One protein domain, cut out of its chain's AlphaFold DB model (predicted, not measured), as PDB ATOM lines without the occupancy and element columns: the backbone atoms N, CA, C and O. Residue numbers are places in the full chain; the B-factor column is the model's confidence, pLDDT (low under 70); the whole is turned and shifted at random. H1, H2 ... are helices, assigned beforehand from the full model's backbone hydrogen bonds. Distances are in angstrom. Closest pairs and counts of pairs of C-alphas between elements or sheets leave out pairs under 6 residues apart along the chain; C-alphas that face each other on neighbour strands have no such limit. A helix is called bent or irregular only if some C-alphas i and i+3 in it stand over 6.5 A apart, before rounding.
ATOM      1  N   ASP A 503      81.022  28.135 102.243       87.56
ATOM      2  CA  ASP A 503      80.538  27.608 100.965       87.56
ATOM      3  C   ASP A 503      79.496  28.557 100.333       87.56
ATOM      4  O   ASP A 503      79.521  28.749  99.113       87.56
ATOM      5  N   SER A 504      78.657  29.240 101.133       84.25
ATOM      6  CA  SER A 504      77.735  30.275 100.627       84.25
ATOM      7  C   SER A 504      78.430  31.616 100.373       84.25
ATOM      8  O   SER A 504      77.876  32.460  99.675       84.25
ATOM      9  N   GLY A 505      79.680  31.801 100.812       82.25
ATOM     10  CA  GLY A 505      80.519  32.919 100.367       82.25
ATOM     11  C   GLY A 505      80.638  32.988  98.845       82.25
ATOM     12  O   GLY A 505      80.627  34.064  98.254       82.25
ATOM     13  N   ARG A 506      80.608  31.830  98.173       83.25
ATOM     14  CA  ARG A 506      80.616  31.752  96.706       83.25
ATOM     15  C   ARG A 506      79.397  32.405  96.058       83.25
ATOM     16  O   ARG A 506      79.490  32.794  94.900       83.25
ATOM     17  N   SER A 507      78.266  32.518  96.754       89.75
ATOM     18  CA  SER A 507      77.065  33.206  96.263       89.75
ATOM     19  C   SER A 507      76.934  34.640  96.784       89.75
ATOM     20  O   SER A 507      75.967  35.316  96.422       89.75
ATOM     21  N   LEU A 508      77.917  35.142  97.545       93.19
ATOM     22  CA  LEU A 508      77.928  36.513  98.058       93.19
ATOM     23  C   LEU A 508      77.795  37.538  96.931       93.19
ATOM     24  O   LEU A 508      76.987  38.451  97.047       93.19
ATOM     25  N   HIS A 509      78.487  37.338  95.804       92.69
ATOM     26  CA  HIS A 509      78.370  38.217  94.635       92.69
ATOM     27  C   HIS A 509      76.922  38.334  94.130       92.69
ATOM     28  O   HIS A 509      76.481  39.422  93.781       92.69
ATOM     29  N   LYS A 510      76.141  37.243  94.139       93.81
ATOM     30  CA  LYS A 510      74.731  37.269  93.711       93.81
ATOM     31  C   LYS A 510      73.872  38.068  94.683       93.81
ATOM     32  O   LYS A 510      73.009  38.825  94.250       93.81
ATOM     33  N   ARG A 511      74.111  37.898  95.988       94.50
ATOM     34  CA  ARG A 511      73.409  38.648  97.036       94.50
ATOM     35  C   ARG A 511      73.770  40.129  96.981       94.50
ATOM     36  O   ARG A 511      72.869  40.952  97.018       94.50
ATOM     37  N   TYR A 512      75.051  40.454  96.813       96.06
ATOM     38  CA  TYR A 512      75.526  41.819  96.607       96.06
ATOM     39  C   TYR A 512      74.844  42.470  95.404       96.06
ATOM     40  O   TYR A 512      74.198  43.497  95.559       96.06
ATOM     41  N   VAL A 513      74.874  41.821  94.235       95.56
ATOM     42  CA  VAL A 513      74.194  42.316  93.028       95.56
ATOM     43  C   VAL A 513      72.704  42.531  93.273       95.56
ATOM     44  O   VAL A 513      72.159  43.538  92.834       95.56
ATOM     45  N   HIS A 514      72.039  41.623  93.989       94.81
ATOM     46  CA  HIS A 514      70.638  41.810  94.349       94.81
ATOM     47  C   HIS A 514      70.427  43.054  95.222       94.81
ATOM     48  O   HIS A 514      69.526  43.826  94.918       94.81
ATOM     49  N   MET A 515      71.270  43.277  96.238       94.94
ATOM     50  CA  MET A 515      71.197  44.463  97.098       94.94
ATOM     51  C   MET A 515      71.451  45.761  96.329       94.94
ATOM     52  O   MET A 515      70.697  46.709  96.503       94.94
ATOM     53  N   VAL A 516      72.466  45.800  95.458       95.12
ATOM     54  CA  VAL A 516      72.757  46.968  94.603       95.12
ATOM     55  C   VAL A 516      71.550  47.284  93.726       95.12
ATOM     56  O   VAL A 516      71.117  48.426  93.616       95.12
ATOM     57  N   VAL A 517      70.980  46.254  93.107       93.88
ATOM     58  CA  VAL A 517      69.838  46.394  92.207       93.88
ATOM     59  C   VAL A 517      68.594  46.898  92.935       93.88
ATOM     60  O   VAL A 517      67.913  47.780  92.420       93.88
ATOM     61  N   THR A 518      68.302  46.391  94.133       91.69
ATOM     62  CA  THR A 518      67.126  46.826  94.896       91.69
ATOM     63  C   THR A 518      67.300  48.200  95.537       91.69
ATOM     64  O   THR A 518      66.319  48.930  95.641       91.69
ATOM     65  N   SER A 519      68.512  48.576  95.958       92.56
ATOM     66  CA  SER A 519      68.749  49.845  96.659       92.56
ATOM     67  C   SER A 519      69.123  51.005  95.733       92.56
ATOM     68  O   SER A 519      68.738  52.144  95.998       92.56
ATOM     69  N   ARG A 520      69.878  50.748  94.656       92.38
ATOM     70  CA  ARG A 520      70.435  51.791  93.776       92.38
ATOM     71  C   ARG A 520      69.701  51.952  92.449       92.38
ATOM     72  O   ARG A 520      69.836  53.010  91.839       92.38
ATOM     73  N   PHE A 521      68.923  50.951  92.033       91.69
ATOM     74  CA  PHE A 521      68.147  50.969  90.788       91.69
ATOM     75  C   PHE A 521      66.635  50.799  91.008       91.69
ATOM     76  O   PHE A 521      66.009  49.951  90.357       91.69
ATOM     77  N   PRO A 522      66.004  51.593  91.896       89.25
ATOM     78  CA  PRO A 522      64.567  51.493  92.108       89.25
ATOM     79  C   PRO A 522      63.785  51.794  90.824       89.25
ATOM     80  O   PRO A 522      62.749  51.182  90.611       89.25
ATOM     81  N   GLU A 523      64.274  52.655  89.923       85.81
ATOM     82  CA  GLU A 523      63.537  53.002  88.697       85.81
ATOM     83  C   GLU A 523      63.467  51.835  87.698       85.81
ATOM     84  O   GLU A 523      62.512  51.698  86.934       85.81
ATOM     85  N   LEU A 524      64.481  50.968  87.700       84.94
ATOM     86  CA  LEU A 524      64.512  49.793  86.835       84.94
ATOM     87  C   LEU A 524      63.663  48.655  87.416       84.94
ATOM     88  O   LEU A 524      62.919  48.019  86.669       84.94
ATOM     89  N   PHE A 525      63.731  48.435  88.734       84.00
ATOM     90  CA  PHE A 525      63.239  47.209  89.377       84.00
ATOM     91  C   PHE A 525      62.017  47.369  90.273       84.00
ATOM     92  O   PHE A 525      61.396  46.348  90.582       84.00
ATOM     93  N   ASN A 526      61.635  48.590  90.656       81.44
ATOM     94  CA  ASN A 526      60.290  48.805  91.163       81.44
ATOM     95  C   ASN A 526      59.369  48.675  89.964       81.44
ATOM     96  O   ASN A 526      59.331  49.515  89.061       81.44
ATOM     97  N   ASP A 527      58.699  47.532  89.930       62.81
ATOM     98  CA  ASP A 527      57.614  47.276  89.015       62.81
ATOM     99  C   ASP A 527      56.663  48.463  89.192       62.81
ATOM    100  O   ASP A 527      56.106  48.666  90.273       62.81
ATOM    101  N   ALA A 562      58.816  63.359  71.782       76.62
ATOM    102  CA  ALA A 562      60.073  62.679  71.511       76.62
ATOM    103  C   ALA A 562      61.191  63.200  72.431       76.62
ATOM    104  O   ALA A 562      62.025  62.404  72.870       76.62
ATOM    105  N   ASP A 563      61.160  64.482  72.797       81.44
ATOM    106  CA  ASP A 563      62.154  65.091  73.676       81.44
ATOM    107  C   ASP A 563      61.994  64.594  75.116       81.44
ATOM    108  O   ASP A 563      62.996  64.299  75.779       81.44
ATOM    109  N   GLU A 564      60.762  64.369  75.581       85.94
ATOM    110  CA  GLU A 564      60.513  63.749  76.886       85.94
ATOM    111  C   GLU A 564      61.064  62.314  76.936       85.94
ATOM    112  O   GLU A 564      61.762  61.939  77.885       85.94
ATOM    113  N   THR A 565      60.817  61.501  75.901       82.12
ATOM    114  CA  THR A 565      61.356  60.127  75.852       82.12
ATOM    115  C   THR A 565      62.877  60.097  75.741       82.12
ATOM    116  O   THR A 565      63.528  59.284  76.405       82.12
ATOM    117  N   ARG A 566      63.466  61.028  74.982       82.12
ATOM    118  CA  ARG A 566      64.916  61.209  74.880       82.12
ATOM    119  C   ARG A 566      65.528  61.625  76.212       82.12
ATOM    120  O   ARG A 566      66.593  61.115  76.573       82.12
ATOM    121  N   SER A 567      64.862  62.514  76.944       87.25
ATOM    122  CA  SER A 567      65.274  62.964  78.274       87.25
ATOM    123  C   SER A 567      65.223  61.814  79.283       87.25
ATOM    124  O   SER A 567      66.241  61.526  79.910       87.25
ATOM    125  N   LYS A 568      64.111  61.063  79.340       86.62
ATOM    126  CA  LYS A 568      63.947  59.869  80.196       86.62
ATOM    127  C   LYS A 568      64.999  58.796  79.915       86.62
ATOM    128  O   LYS A 568      65.571  58.214  80.836       86.62
ATOM    129  N   LEU A 569      65.280  58.533  78.640       86.19
ATOM    130  CA  LEU A 569      66.303  57.570  78.249       86.19
ATOM    131  C   LEU A 569      67.704  58.070  78.628       86.19
ATOM    132  O   LEU A 569      68.501  57.321  79.190       86.19
ATOM    133  N   SER A 570      68.000  59.343  78.369       88.19
ATOM    134  CA  SER A 570      69.293  59.945  78.707       88.19
ATOM    135  C   SER A 570      69.536  59.964  80.215       88.19
ATOM    136  O   SER A 570      70.635  59.617  80.645       88.19
ATOM    137  N   SER A 571      68.521  60.294  81.022       89.88
ATOM    138  CA  SER A 571      68.608  60.237  82.483       89.88
ATOM    139  C   SER A 571      68.823  58.807  82.971       89.88
ATOM    140  O   SER A 571      69.639  58.593  83.863       89.88
ATOM    141  N   LEU A 572      68.170  57.819  82.348       89.25
ATOM    142  CA  LEU A 572      68.343  56.406  82.688       89.25
ATOM    143  C   LEU A 572      69.771  55.918  82.405       89.25
ATOM    144  O   LEU A 572      70.403  55.330  83.278       89.25
ATOM    145  N   PHE A 573      70.315  56.196  81.213       90.69
ATOM    146  CA  PHE A 573      71.700  55.843  80.879       90.69
ATOM    147  C   PHE A 573      72.711  56.565  81.772       90.69
ATOM    148  O   PHE A 573      73.681  55.949  82.215       90.69
ATOM    149  N   HIS A 574      72.490  57.852  82.056       90.12
ATOM    150  CA  HIS A 574      73.361  58.613  82.948       90.12
ATOM    151  C   HIS A 574      73.350  58.026  84.361       90.12
ATOM    152  O   HIS A 574      74.413  57.789  84.928       90.12
ATOM    153  N   ARG A 575      72.166  57.674  84.876       92.06
ATOM    154  CA  ARG A 575      72.006  57.035  86.183       92.06
ATOM    155  C   ARG A 575      72.684  55.668  86.255       92.06
ATOM    156  O   ARG A 575      73.399  55.396  87.214       92.06
ATOM    157  N   VAL A 576      72.507  54.821  85.235       92.44
ATOM    158  CA  VAL A 576      73.208  53.526  85.131       92.44
ATOM    159  C   VAL A 576      74.716  53.721  85.132       92.44
ATOM    160  O   VAL A 576      75.420  53.015  85.846       92.44
ATOM    161  N   THR A 577      75.209  54.709  84.393       91.12
ATOM    162  CA  THR A 577      76.637  55.028  84.337       91.12
ATOM    163  C   THR A 577      77.167  55.475  85.701       91.12
ATOM    164  O   THR A 577      78.153  54.925  86.186       91.12
ATOM    165  N   GLU A 578      76.510  56.440  86.345       91.81
ATOM    166  CA  GLU A 578      76.894  56.986  87.653       91.81
ATOM    167  C   GLU A 578      76.925  55.894  88.732       91.81
ATOM    168  O   GLU A 578      77.911  55.738  89.449       91.81
ATOM    169  N   VAL A 579      75.865  55.087  88.820       92.81
ATOM    170  CA  VAL A 579      75.781  54.028  89.828       92.81
ATOM    171  C   VAL A 579      76.784  52.917  89.532       92.81
ATOM    172  O   VAL A 579      77.491  52.493  90.440       92.81
ATOM    173  N   CYS A 580      76.897  52.443  88.287       93.00
ATOM    174  CA  CYS A 580      77.839  51.369  87.967       93.00
ATOM    175  C   CYS A 580      79.294  51.789  88.185       93.00
ATOM    176  O   CYS A 580      80.056  50.992  88.718       93.00
ATOM    177  N   THR A 581      79.681  53.015  87.825       91.06
ATOM    178  CA  THR A 581      81.048  53.513  88.067       91.06
ATOM    179  C   THR A 581      81.363  53.569  89.564       91.06
ATOM    180  O   THR A 581      82.371  53.012  89.996       91.06
ATOM    181  N   ALA A 582      80.457  54.124  90.375       92.19
ATOM    182  CA  ALA A 582      80.600  54.168  91.829       92.19
ATOM    183  C   ALA A 582      80.664  52.762  92.465       92.19
ATOM    184  O   ALA A 582      81.500  52.491  93.331       92.19
ATOM    185  N   GLU A 583      79.801  51.846  92.021       94.81
ATOM    186  CA  GLU A 583      79.774  50.458  92.488       94.81
ATOM    187  C   GLU A 583      81.005  49.666  92.036       94.81
ATOM    188  O   GLU A 583      81.472  48.810  92.777       94.81
ATOM    189  N   PHE A 584      81.576  49.940  90.863       93.88
ATOM    190  CA  PHE A 584      82.793  49.263  90.399       93.88
ATOM    191  C   PHE A 584      83.993  49.616  91.269       93.88
ATOM    192  O   PHE A 584      84.741  48.719  91.661       93.88
ATOM    193  N   SER A 585      84.129  50.891  91.647       92.38
ATOM    194  CA  SER A 585      85.129  51.308  92.631       92.38
ATOM    195  C   SER A 585      84.923  50.575  93.960       92.38
ATOM    196  O   SER A 585      85.862  49.983  94.489       92.38
ATOM    197  N   LEU A 586      83.685  50.512  94.466       94.50
ATOM    198  CA  LEU A 586      83.391  49.783  95.704       94.50
ATOM    199  C   LEU A 586      83.712  48.285  95.590       94.50
ATOM    200  O   LEU A 586      84.327  47.722  96.494       94.50
ATOM    201  N   ILE A 587      83.355  47.642  94.475       94.88
ATOM    202  CA  ILE A 587      83.651  46.228  94.215       94.88
ATOM    203  C   ILE A 587      85.163  45.986  94.199       94.88
ATOM    204  O   ILE A 587      85.613  44.988  94.763       94.88
ATOM    205  N   ALA A 588      85.952  46.878  93.597       91.50
ATOM    206  CA  ALA A 588      87.408  46.768  93.605       91.50
ATOM    207  C   ALA A 588      87.985  46.825  95.019       91.50
ATOM    208  O   ALA A 588      88.870  46.038  95.337       91.50
ATOM    209  N   HIS A 589      87.457  47.690  95.885       91.44
ATOM    210  CA  HIS A 589      87.917  47.773  97.271       91.44
ATOM    211  C   HIS A 589      87.425  46.607  98.142       91.44
ATOM    212  O   HIS A 589      88.191  46.097  98.955       91.44
ATOM    213  N   VAL A 590      86.175  46.160  97.983       93.31
ATOM    214  CA  VAL A 590      85.549  45.138  98.849       93.31
ATOM    215  C   VAL A 590      85.909  43.712  98.438       93.31
ATOM    216  O   VAL A 590      86.150  42.868  99.296       93.31
ATOM    217  N   PHE A 591      85.929  43.422  97.136       92.69
ATOM    218  CA  PHE A 591      86.223  42.087  96.598       92.69
ATOM    219  C   PHE A 591      87.628  41.976  96.008       92.69
ATOM    220  O   PHE A 591      88.019  40.889  95.570       92.69
ATOM    221  N   GLY A 592      88.367  43.087  95.941       88.44
ATOM    222  CA  GLY A 592      89.751  43.088  95.498       88.44
ATOM    223  C   GLY A 592      90.577  42.139  96.346       88.44
ATOM    224  O   GLY A 592      90.360  42.000  97.549       88.44
ATOM    225  N   THR A 593      91.538  41.468  95.718       74.19
ATOM    226  CA  THR A 593      92.547  40.745  96.480       74.19
ATOM    227  C   THR A 593      93.352  41.792  97.220       74.19
ATOM    228  O   THR A 593      94.207  42.450  96.619       74.19
ATOM    229  N   SER A 594      93.055  41.970  98.507       63.62
ATOM    230  CA  SER A 594      93.914  42.714  99.404       63.62
ATOM    231  C   SER A 594      95.316  42.188  99.147       63.62
ATOM    232  O   SER A 594      95.599  41.000  99.323       63.62
ATOM    233  N   THR A 617      88.944  37.141  88.171       82.12
ATOM    234  CA  THR A 617      89.105  37.663  89.535       82.12
ATOM    235  C   THR A 617      87.710  37.900  90.126       82.12
ATOM    236  O   THR A 617      86.806  38.360  89.428       82.12
ATOM    237  N   ILE A 618      87.491  37.551  91.401       86.06
ATOM    238  CA  ILE A 618      86.173  37.680  92.056       86.06
ATOM    239  C   ILE A 618      85.514  39.055  91.786       86.06
ATOM    240  O   ILE A 618      84.321  39.065  91.469       86.06
ATOM    241  N   PRO A 619      86.245  40.194  91.797       90.31
ATOM    242  CA  PRO A 619      85.709  41.490  91.377       90.31
ATOM    243  C   PRO A 619      85.075  41.489  89.983       90.31
ATOM    244  O   PRO A 619      83.952  41.963  89.820       90.31
ATOM    245  N   LEU A 620      85.746  40.917  88.978       88.81
ATOM    246  CA  LEU A 620      85.228  40.834  87.611       88.81
ATOM    247  C   LEU A 620      83.980  39.957  87.527       88.81
ATOM    248  O   LEU A 620      83.046  40.283  86.794       88.81
ATOM    249  N   GLN A 621      83.922  38.873  88.305       89.94
ATOM    250  CA  GLN A 621      82.721  38.044  88.387       89.94
ATOM    251  C   GLN A 621      81.531  38.836  88.955       89.94
ATOM    252  O   GLN A 621      80.417  38.723  88.436       89.94
ATOM    253  N   VAL A 622      81.761  39.651  89.993       92.12
ATOM    254  CA  VAL A 622      80.734  40.517  90.597       92.12
ATOM    255  C   VAL A 622      80.284  41.586  89.598       92.12
ATOM    256  O   VAL A 622      79.084  41.732  89.375       92.12
ATOM    257  N   VAL A 623      81.225  42.269  88.939       92.25
ATOM    258  CA  VAL A 623      80.950  43.278  87.901       92.25
ATOM    259  C   VAL A 623      80.136  42.687  86.756       92.25
ATOM    260  O   VAL A 623      79.108  43.239  86.368       92.25
ATOM    261  N   ARG A 624      80.545  41.527  86.237       91.25
ATOM    262  CA  ARG A 624      79.832  40.836  85.161       91.25
ATOM    263  C   ARG A 624      78.413  40.471  85.576       91.25
ATOM    264  O   ARG A 624      77.484  40.676  84.797       91.25
ATOM    265  N   ALA A 625      78.235  39.951  86.790       92.81
ATOM    266  CA  ALA A 625      76.916  39.627  87.322       92.81
ATOM    267  C   ALA A 625      76.048  40.885  87.502       92.81
ATOM    268  O   ALA A 625      74.859  40.843  87.183       92.81
ATOM    269  N   LEU A 626      76.635  42.002  87.949       94.12
ATOM    270  CA  LEU A 626      75.949  43.288  88.077       94.12
ATOM    271  C   LEU A 626      75.488  43.799  86.712       94.12
ATOM    272  O   LEU A 626      74.305  44.072  86.533       94.12
ATOM    273  N   LEU A 627      76.384  43.852  85.726       93.06
ATOM    274  CA  LEU A 627      76.060  44.299  84.370       93.06
ATOM    275  C   LEU A 627      75.029  43.402  83.697       93.06
ATOM    276  O   LEU A 627      74.084  43.902  83.092       93.06
ATOM    277  N   GLN A 628      75.157  42.084  83.836       93.38
ATOM    278  CA  GLN A 628      74.173  41.151  83.300       93.38
ATOM    279  C   GLN A 628      72.788  41.391  83.914       93.38
ATOM    280  O   GLN A 628      71.782  41.273  83.219       93.38
ATOM    281  N   ARG A 629      72.724  41.739  85.205       94.00
ATOM    282  CA  ARG A 629      71.462  42.014  85.892       94.00
ATOM    283  C   ARG A 629      70.888  43.384  85.531       94.00
ATOM    284  O   ARG A 629      69.693  43.473  85.289       94.00
ATOM    285  N   VAL A 630      71.709  44.429  85.470       93.62
ATOM    286  CA  VAL A 630      71.267  45.804  85.184       93.62
ATOM    287  C   VAL A 630      70.927  45.987  83.704       93.62
ATOM    288  O   VAL A 630      69.916  46.601  83.381       93.62
ATOM    289  N   ILE A 631      71.735  45.441  82.792       92.19
ATOM    290  CA  ILE A 631      71.570  45.641  81.346       92.19
ATOM    291  C   ILE A 631      70.663  44.569  80.741       92.19
ATOM    292  O   ILE A 631      69.710  44.899  80.037       92.19
ATOM    293  N   SER A 632      70.961  43.296  81.011       91.31
ATOM    294  CA  SER A 632      70.408  42.153  80.271       91.31
ATOM    295  C   SER A 632      69.267  41.418  80.979       91.31
ATOM    296  O   SER A 632      68.862  40.355  80.504       91.31
ATOM    297  N   ASP A 633      68.744  41.921  82.103       92.44
ATOM    298  CA  ASP A 633      67.557  41.317  82.716       92.44
ATOM    299  C   ASP A 633      66.354  41.455  81.762       92.44
ATOM    300  O   ASP A 633      65.955  42.579  81.447       92.44
ATOM    301  N   PRO A 634      65.758  40.332  81.313       89.44
ATOM    302  CA  PRO A 634      64.673  40.351  80.339       89.44
ATOM    303  C   PRO A 634      63.384  40.994  80.857       89.44
ATOM    304  O   PRO A 634      62.529  41.326  80.042       89.44
ATOM    305  N   ARG A 635      63.204  41.124  82.178       90.00
ATOM    306  CA  ARG A 635      61.990  41.705  82.768       90.00
ATOM    307  C   ARG A 635      62.183  43.162  83.158       90.00
ATOM    308  O   ARG A 635      61.364  43.994  82.805       90.00
ATOM    309  N   ASN A 636      63.271  43.448  83.870       88.88
ATOM    310  CA  ASN A 636      63.439  44.722  84.576       88.88
ATOM    311  C   ASN A 636      64.742  45.454  84.209       88.88
ATOM    312  O   ASN A 636      65.048  46.496  84.779       88.88
ATOM    313  N   GLY A 637      65.543  44.911  83.287       91.12
ATOM    314  CA  GLY A 637      66.816  45.512  82.895       91.12
ATOM    315  C   GLY A 637      66.648  46.741  82.003       91.12
ATOM    316  O   GLY A 637      65.571  47.016  81.471       91.12
ATOM    317  N   LEU A 638      67.754  47.444  81.763       90.38
ATOM    318  CA  LEU A 638      67.829  48.558  80.817       90.38
ATOM    319  C   LEU A 638      67.299  48.156  79.431       90.38
ATOM    320  O   LEU A 638      66.553  48.911  78.816       90.38
ATOM    321  N   GLN A 639      67.625  46.945  78.966       90.94
ATOM    322  CA  GLN A 639      67.119  46.425  77.697       90.94
ATOM    323  C   GLN A 639      65.594  46.236  77.703       90.94
ATOM    324  O   GLN A 639      64.952  46.535  76.699       90.94
ATOM    325  N   ALA A 640      65.005  45.778  78.812       90.62
ATOM    326  CA  ALA A 640      63.555  45.637  78.931       90.62
ATOM    327  C   ALA A 640      62.863  47.006  78.860       90.62
ATOM    328  O   ALA A 640      61.948  47.182  78.065       90.62
ATOM    329  N   ARG A 641      63.386  48.016  79.569       89.19
ATOM    330  CA  ARG A 641      62.856  49.390  79.507       89.19
ATOM    331  C   ARG A 641      62.981  50.019  78.122       89.19
ATOM    332  O   ARG A 641      62.063  50.698  77.671       89.19
ATOM    333  N   ILE A 642      64.093  49.780  77.428       89.75
ATOM    334  CA  ILE A 642      64.264  50.203  76.033       89.75
ATOM    335  C   ILE A 642      63.218  49.529  75.139       89.75
ATOM    336  O   ILE A 642      62.600  50.201  74.315       89.75
ATOM    337  N   ASN A 643      62.991  48.226  75.311       90.44
ATOM    338  CA  ASN A 643      61.984  47.498  74.546       90.44
ATOM    339  C   ASN A 643      60.568  48.017  74.828       90.44
ATOM    340  O   ASN A 643      59.830  48.237  73.875       90.44
ATOM    341  N   ASP A 644      60.217  48.288  76.089       88.88
ATOM    342  CA  ASP A 644      58.920  48.864  76.469       88.88
ATOM    343  C   ASP A 644      58.700  50.234  75.809       88.88
ATOM    344  O   ASP A 644      57.621  50.521  75.284       88.88
ATOM    345  N   LEU A 645      59.740  51.078  75.783       85.69
ATOM    346  CA  LEU A 645      59.701  52.377  75.110       85.69
ATOM    347  C   LEU A 645      59.516  52.220  73.597       85.69
ATOM    348  O   LEU A 645      58.656  52.884  73.017       85.69
ATOM    349  N   LEU A 646      60.264  51.321  72.955       85.56
ATOM    350  CA  LEU A 646      60.128  51.049  71.520       85.56
ATOM    351  C   LEU A 646      58.751  50.460  71.176       85.56
ATOM    352  O   LEU A 646      58.152  50.853  70.177       85.56
ATOM    353  N   GLU A 647      58.214  49.576  72.018       88.12
ATOM    354  CA  GLU A 647      56.876  49.005  71.851       88.12
ATOM    355  C   GLU A 647      55.785  50.073  72.039       88.12
ATOM    356  O   GLU A 647      54.776  50.061  71.333       88.12
ATOM    357  N   SER A 648      55.990  51.035  72.945       85.25
ATOM    358  CA  SER A 648      55.074  52.169  73.126       85.25
ATOM    359  C   SER A 648      55.015  53.090  71.900       85.25
ATOM    360  O   SER A 648      53.943  53.612  71.585       85.25
ATOM    361  N   ILE A 649      56.134  53.238  71.177       82.50
ATOM    362  CA  ILE A 649      56.205  53.975  69.906       82.50
ATOM    363  C   ILE A 649      55.486  53.189  68.802       82.50
ATOM    364  O   ILE A 649      54.674  53.759  68.073       82.50
ATOM    365  N   ASP A 650      55.728  51.875  68.713       81.69
ATOM    366  CA  ASP A 650      55.120  51.008  67.695       81.69
ATOM    367  C   ASP A 650      53.589  50.931  67.830       81.69
ATOM    368  O   ASP A 650      52.873  50.966  66.828       81.69
ATOM    369  N   LYS A 651      53.064  50.879  69.063       81.19
ATOM    370  CA  LYS A 651      51.616  50.798  69.332       81.19
ATOM    371  C   LYS A 651      50.827  52.036  68.898       81.19
ATOM    372  O   LYS A 651      49.628  51.907  68.667       81.19
ATOM    373  N   ARG A 652      51.457  53.213  68.785       74.88
ATOM    374  CA  ARG A 652      50.764  54.448  68.365       74.88
ATOM    375  C   ARG A 652      50.523  54.529  66.854       74.88
ATOM    376  O   ARG A 652      49.673  55.306  66.444       74.88
ATOM    377  N   GLY A 653      51.212  53.725  66.037       63.88
ATOM    378  CA  GLY A 653      50.879  53.525  64.615       63.88
ATOM    379  C   GLY A 653      50.958  54.760  63.704       63.88
ATOM    380  O   GLY A 653      50.469  54.706  62.578       63.88
ATOM    381  N   ASP A 654      51.554  55.859  64.166       69.62
ATOM    382  CA  ASP A 654      51.607  57.123  63.432       69.62
ATOM    383  C   ASP A 654      52.598  57.053  62.248       69.62
ATOM    384  O   ASP A 654      53.627  56.377  62.326       69.62
ATOM    385  N   PHE A 655      52.344  57.767  61.144       65.44
ATOM    386  CA  PHE A 655      53.222  57.757  59.954       65.44
ATOM    387  C   PHE A 655      54.640  58.266  60.287       65.44
ATOM    388  O   PHE A 655      55.628  57.852  59.679       65.44
ATOM    389  N   LEU A 656      54.748  59.115  61.317       72.88
ATOM    390  CA  LEU A 656      56.004  59.630  61.871       72.88
ATOM    391  C   LEU A 656      56.689  58.680  62.872       72.88
ATOM    392  O   LEU A 656      57.831  58.934  63.263       72.88
ATOM    393  N   ALA A 657      56.055  57.571  63.270       74.62
ATOM    394  CA  ALA A 657      56.606  56.630  64.247       74.62
ATOM    395  C   ALA A 657      57.930  56.008  63.778       74.62
ATOM    396  O   ALA A 657      58.831  55.805  64.586       74.62
ATOM    397  N   GLY A 658      58.099  55.777  62.470       77.56
ATOM    398  CA  GLY A 658      59.355  55.268  61.908       77.56
ATOM    399  C   GLY A 658      60.534  56.234  62.087       77.56
ATOM    400  O   GLY A 658      61.628  55.804  62.450       77.56
ATOM    401  N   ALA A 659      60.305  57.538  61.892       80.75
ATOM    402  CA  ALA A 659      61.324  58.568  62.094       80.75
ATOM    403  C   ALA A 659      61.659  58.738  63.583       80.75
ATOM    404  O   ALA A 659      62.832  58.742  63.947       80.75
ATOM    405  N   LYS A 660      60.633  58.777  64.446       79.06
ATOM    406  CA  LYS A 660      60.798  58.835  65.909       79.06
ATOM    407  C   LYS A 660      61.551  57.610  66.441       79.06
ATOM    408  O   LYS A 660      62.462  57.745  67.244       79.06
ATOM    409  N   LYS A 661      61.245  56.412  65.934       81.06
ATOM    410  CA  LYS A 661      61.945  55.171  66.287       81.06
ATOM    411  C   LYS A 661      63.413  55.200  65.861       81.06
ATOM    412  O   LYS A 661      64.269  54.783  66.636       81.06
ATOM    413  N   LEU A 662      63.706  55.693  64.655       83.38
ATOM    414  CA  LEU A 662      65.080  55.849  64.174       83.38
ATOM    415  C   LEU A 662      65.870  56.828  65.052       83.38
ATOM    416  O   LEU A 662      66.995  56.512  65.427       83.38
ATOM    417  N   ASP A 663      65.278  57.967  65.416       82.31
ATOM    418  CA  ASP A 663      65.910  58.953  66.298       82.31
ATOM    419  C   ASP A 663      66.192  58.364  67.692       82.31
ATOM    420  O   ASP A 663      67.329  58.385  68.166       82.31
ATOM    421  N   THR A 664      65.209  57.682  68.291       81.88
ATOM    422  CA  THR A 664      65.401  56.953  69.553       81.88
ATOM    423  C   THR A 664      66.498  55.889  69.433       81.88
ATOM    424  O   THR A 664      67.316  55.756  70.342       81.88
ATOM    425  N   PHE A 665      66.590  55.159  68.314       83.25
ATOM    426  CA  PHE A 665      67.676  54.198  68.078       83.25
ATOM    427  C   PHE A 665      69.054  54.857  68.011       83.25
ATOM    428  O   PHE A 665      70.005  54.305  68.568       83.25
ATOM    429  N   VAL A 666      69.177  56.016  67.359       84.12
ATOM    430  CA  VAL A 666      70.436  56.774  67.305       84.12
ATOM    431  C   VAL A 666      70.860  57.181  68.715       84.12
ATOM    432  O   VAL A 666      72.004  56.933  69.098       84.12
ATOM    433  N   VAL A 667      69.929  57.704  69.521       82.31
ATOM    434  CA  VAL A 667      70.194  58.073  70.921       82.31
ATOM    435  C   VAL A 667      70.596  56.850  71.750       82.31
ATOM    436  O   VAL A 667      71.596  56.910  72.466       82.31
ATOM    437  N   ILE A 668      69.874  55.728  71.641       85.50
ATOM    438  CA  ILE A 668      70.225  54.476  72.336       85.50
ATOM    439  C   ILE A 668      71.642  54.047  71.962       85.50
ATOM    440  O   ILE A 668      72.428  53.713  72.845       85.50
ATOM    441  N   HIS A 669      71.982  54.054  70.672       85.00
ATOM    442  CA  HIS A 669      73.286  53.604  70.197       85.00
ATOM    443  C   HIS A 669      74.420  54.513  70.694       85.00
ATOM    444  O   HIS A 669      75.437  54.015  71.177       85.00
ATOM    445  N   GLU A 670      74.245  55.835  70.625       86.06
ATOM    446  CA  GLU A 670      75.212  56.812  71.138       86.06
ATOM    447  C   GLU A 670      75.440  56.633  72.648       86.06
ATOM    448  O   GLU A 670      76.582  56.526  73.104       86.06
ATOM    449  N   LYS A 671      74.359  56.539  73.435       85.06
ATOM    450  CA  LYS A 671      74.450  56.383  74.893       85.06
ATOM    451  C   LYS A 671      74.984  55.017  75.308       85.06
ATOM    452  O   LYS A 671      75.778  54.945  76.242       85.06
ATOM    453  N   ALA A 672      74.619  53.949  74.599       84.06
ATOM    454  CA  ALA A 672      75.173  52.622  74.832       84.06
ATOM    455  C   ALA A 672      76.680  52.592  74.552       84.06
ATOM    456  O   ALA A 672      77.429  52.061  75.367       84.06
ATOM    457  N   ALA A 673      77.141  53.205  73.455       84.06
ATOM    458  CA  ALA A 673      78.568  53.304  73.152       84.06
ATOM    459  C   ALA A 673      79.333  54.053  74.258       84.06
ATOM    460  O   ALA A 673      80.362  53.563  74.722       84.06
ATOM    461  N   GLY A 674      78.797  55.184  74.733       80.75
ATOM    462  CA  GLY A 674      79.372  55.929  75.860       80.75
ATOM    463  C   GLY A 674      79.422  55.113  77.156       80.75
ATOM    464  O   GLY A 674      80.460  55.065  77.813       80.75
ATOM    465  N   LEU A 675      78.337  54.404  77.484       81.31
ATOM    466  CA  LEU A 675      78.281  53.502  78.636       81.31
ATOM    467  C   LEU A 675      79.346  52.399  78.529       81.31
ATOM    468  O   LEU A 675      80.063  52.154  79.492       81.31
ATOM    469  N   PHE A 676      79.495  51.755  77.367       84.56
ATOM    470  CA  PHE A 676      80.496  50.702  77.178       84.56
ATOM    471  C   PHE A 676      81.929  51.203  77.359       84.56
ATOM    472  O   PHE A 676      82.734  50.489  77.953       84.56
ATOM    473  N   ILE A 677      82.246  52.411  76.883       84.44
ATOM    474  CA  ILE A 677      83.572  53.017  77.073       84.44
ATOM    475  C   ILE A 677      83.832  53.256  78.564       84.44
ATOM    476  O   ILE A 677      84.840  52.786  79.079       84.44
ATOM    477  N   LEU A 678      82.894  53.881  79.281       79.81
ATOM    478  CA  LEU A 678      83.056  54.188  80.708       79.81
ATOM    479  C   LEU A 678      83.137  52.934  81.583       79.81
ATOM    480  O   LEU A 678      83.955  52.860  82.501       79.81
ATOM    481  N   LEU A 679      82.317  51.920  81.290       79.12
ATOM    482  CA  LEU A 679      82.369  50.635  81.990       79.12
ATOM    483  C   LEU A 679      83.681  49.898  81.713       79.12
ATOM    484  O   LEU A 679      84.220  49.266  82.620       79.12
ATOM    485  N   LYS A 680      84.197  49.982  80.481       85.75
ATOM    486  CA  LYS A 680      85.499  49.424  80.115       85.75
ATOM    487  C   LYS A 680      86.626  50.128  80.873       85.75
ATOM    488  O   LYS A 680      87.413  49.439  81.508       85.75
ATOM    489  N   GLU A 681      86.676  51.458  80.851       85.88
ATOM    490  CA  GLU A 681      87.692  52.245  81.566       85.88
ATOM    491  C   GLU A 681      87.662  51.959  83.071       85.88
ATOM    492  O   GLU A 681      88.702  51.747  83.693       85.88
ATOM    493  N   SER A 682      86.462  51.865  83.645       80.19
ATOM    494  CA  SER A 682      86.288  51.528  85.059       80.19
ATOM    495  C   SER A 682      86.777  50.109  85.359       80.19
ATOM    496  O   SER A 682      87.495  49.908  86.328       80.19
ATOM    497  N   ALA A 683      86.456  49.122  84.515       79.44
ATOM    498  CA  ALA A 683      86.951  47.752  84.671       79.44
ATOM    499  C   ALA A 683      88.478  47.644  84.496       79.44
ATOM    500  O   ALA A 683      89.120  46.861  85.196       79.44
ATOM    501  N   GLU A 684      89.074  48.434  83.598       84.75
ATOM    502  CA  GLU A 684      90.528  48.516  83.418       84.75
ATOM    503  C   GLU A 684      91.212  49.106  84.660       84.75
ATOM    504  O   GLU A 684      92.213  48.556  85.118       84.75
ATOM    505  N   GLN A 685      90.636  50.143  85.278       84.00
ATOM    506  CA  GLN A 685      91.132  50.701  86.543       84.00
ATOM    507  C   GLN A 685      91.115  49.680  87.691       84.00
ATOM    508  O   GLN A 685      91.998  49.713  88.540       84.00
ATOM    509  N   MET A 686      90.163  48.738  87.705       79.94
ATOM    510  CA  MET A 686      90.128  47.656  88.704       79.94
ATOM    511  C   MET A 686      91.234  46.607  88.507       79.94
ATOM    512  O   MET A 686      91.560  45.877  89.442       79.94
ATOM    513  N   LEU A 687      91.754  46.472  87.282       75.69
ATOM    514  CA  LEU A 687      92.778  45.487  86.926       75.69
ATOM    515  C   LEU A 687      94.196  45.992  87.161       75.69
ATOM    516  O   LEU A 687      95.093  45.176  87.371       75.69
ATOM    517  N   ILE A 688      94.401  47.306  87.102       76.25
ATOM    518  CA  ILE A 688      95.685  47.916  87.420       76.25
ATOM    519  C   ILE A 688      95.842  47.793  88.939       76.25
ATOM    520  O   ILE A 688      95.074  48.420  89.672       76.25
ATOM    521  N   PRO A 689      96.789  46.974  89.444       64.19
ATOM    522  CA  PRO A 689      97.084  46.966  90.866       64.19
ATOM    523  C   PRO A 689      97.374  48.411  91.240       64.19
ATOM    524  O   PRO A 689      98.176  49.049  90.554       64.19
ATOM    525  N   MET A 690      96.717  48.936  92.275       59.88
ATOM    526  CA  MET A 690      97.120  50.206  92.865       59.88
ATOM    527  C   MET A 690      98.517  49.987  93.434       59.88
ATOM    528  O   MET A 690      98.681  49.626  94.598       59.88
ATOM    529  N   ALA A 691      99.523  50.083  92.565       55.31
ATOM    530  CA  ALA A 691     100.910  50.168  92.932       55.31
ATOM    531  C   ALA A 691     100.946  51.386  93.836       55.31
ATOM    532  O   ALA A 691     100.757  52.508  93.374       55.31
TER     533      ALA A 691
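What this domain is: This is residues 503 to 527, 562 to 594 and 617 to 691 of the 699 residues of a protein of Ditylum brightwellii (UniProt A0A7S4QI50). Two long helices, H3 and H6, run side by side the same way, and H4 and H5, one after the other in nearly one line, run back along them, in an elongated all-helix bundle. H1 crosses H4 on the far side from H6, the short H2 follows it near H5, and the turn at residues 651 to 656 sticks out at one end. The printed part has 133 residues with six named helices, H1 to H6 in chain order, and no named strand. It is only just compact, close to loose, with a radius of gyration of the C-alphas of 16.9 A, and spans 58 by 31 by 18 A.

How they stand to each other: H1, residues 504 to 520, touches H4, residues 618 to 632, at a steep tilt of 43 degrees, the same way; their closest C-alphas, His 509 and Val 622, are 5.2 A apart. H2, residues 522 to 525, is close to H5, residues 638 to 651, but not clearly touching: the closest C-alphas, Leu 524 and Leu 638, are 7.0 A apart. H3, residues 562 to 591, touches H6, residues 657 to 687, at a shallow tilt of 14 degrees, the same way, with C-alphas 588 and 686 closest at 5.7 A. H3 touches H4 at a shallow tilt of 16 degrees, opposite ways, with Phe 591 and Pro 619 closest at 5.3 A between C-alphas. H4, the hub, touches H5 only at the corner by their link, with C-alphas 631 and 638 closest at 4.8 A. H5 and H6 form a helical hairpin at 3 degrees; residues 646 to 650 touch 657 to 661, the closest C-alphas, Ile 649 and Ala 657, being 6.3 A apart. H1 is apart from H5 and H6. Every O i to N i+4 pair is within hydrogen-bond range in H3, H4, H5 and H6, and 11 of 13 are in H1; H2 is too short for such a pair.

Where its parts are: H1 begins at C-alpha 504 (77.735, 30.275, 100.627) and measures 23.7 A; it has a kink of 28 degrees near residue 511 and is irregular, with C-alphas 506 and 509 7.2 A apart. H2 measures 5.3 A. H3 measures 41.7 A from C-alpha 562 (60.073, 62.679, 71.511). H4 measures 20.2 A, H5 20.0 A and H6 44.1 A, ending at C-alpha 687 (92.778, 45.487, 86.926).

The domain as a whole: The C-alphas farthest apart, of Ser 594 and Phe 655, are 58.6 A apart. Residues 528 to 561 and 595 to 616 are not printed; the C-alpha gaps across these cuts are 23.4 A and 12.1 A. The links printed whole, H1 to H2, H4 to H5 and H5 to H6, are tight. Mean pLDDT of the printed part is 85.9, with residues 527, 594, 653 to 655 and 689 to 691 under 70.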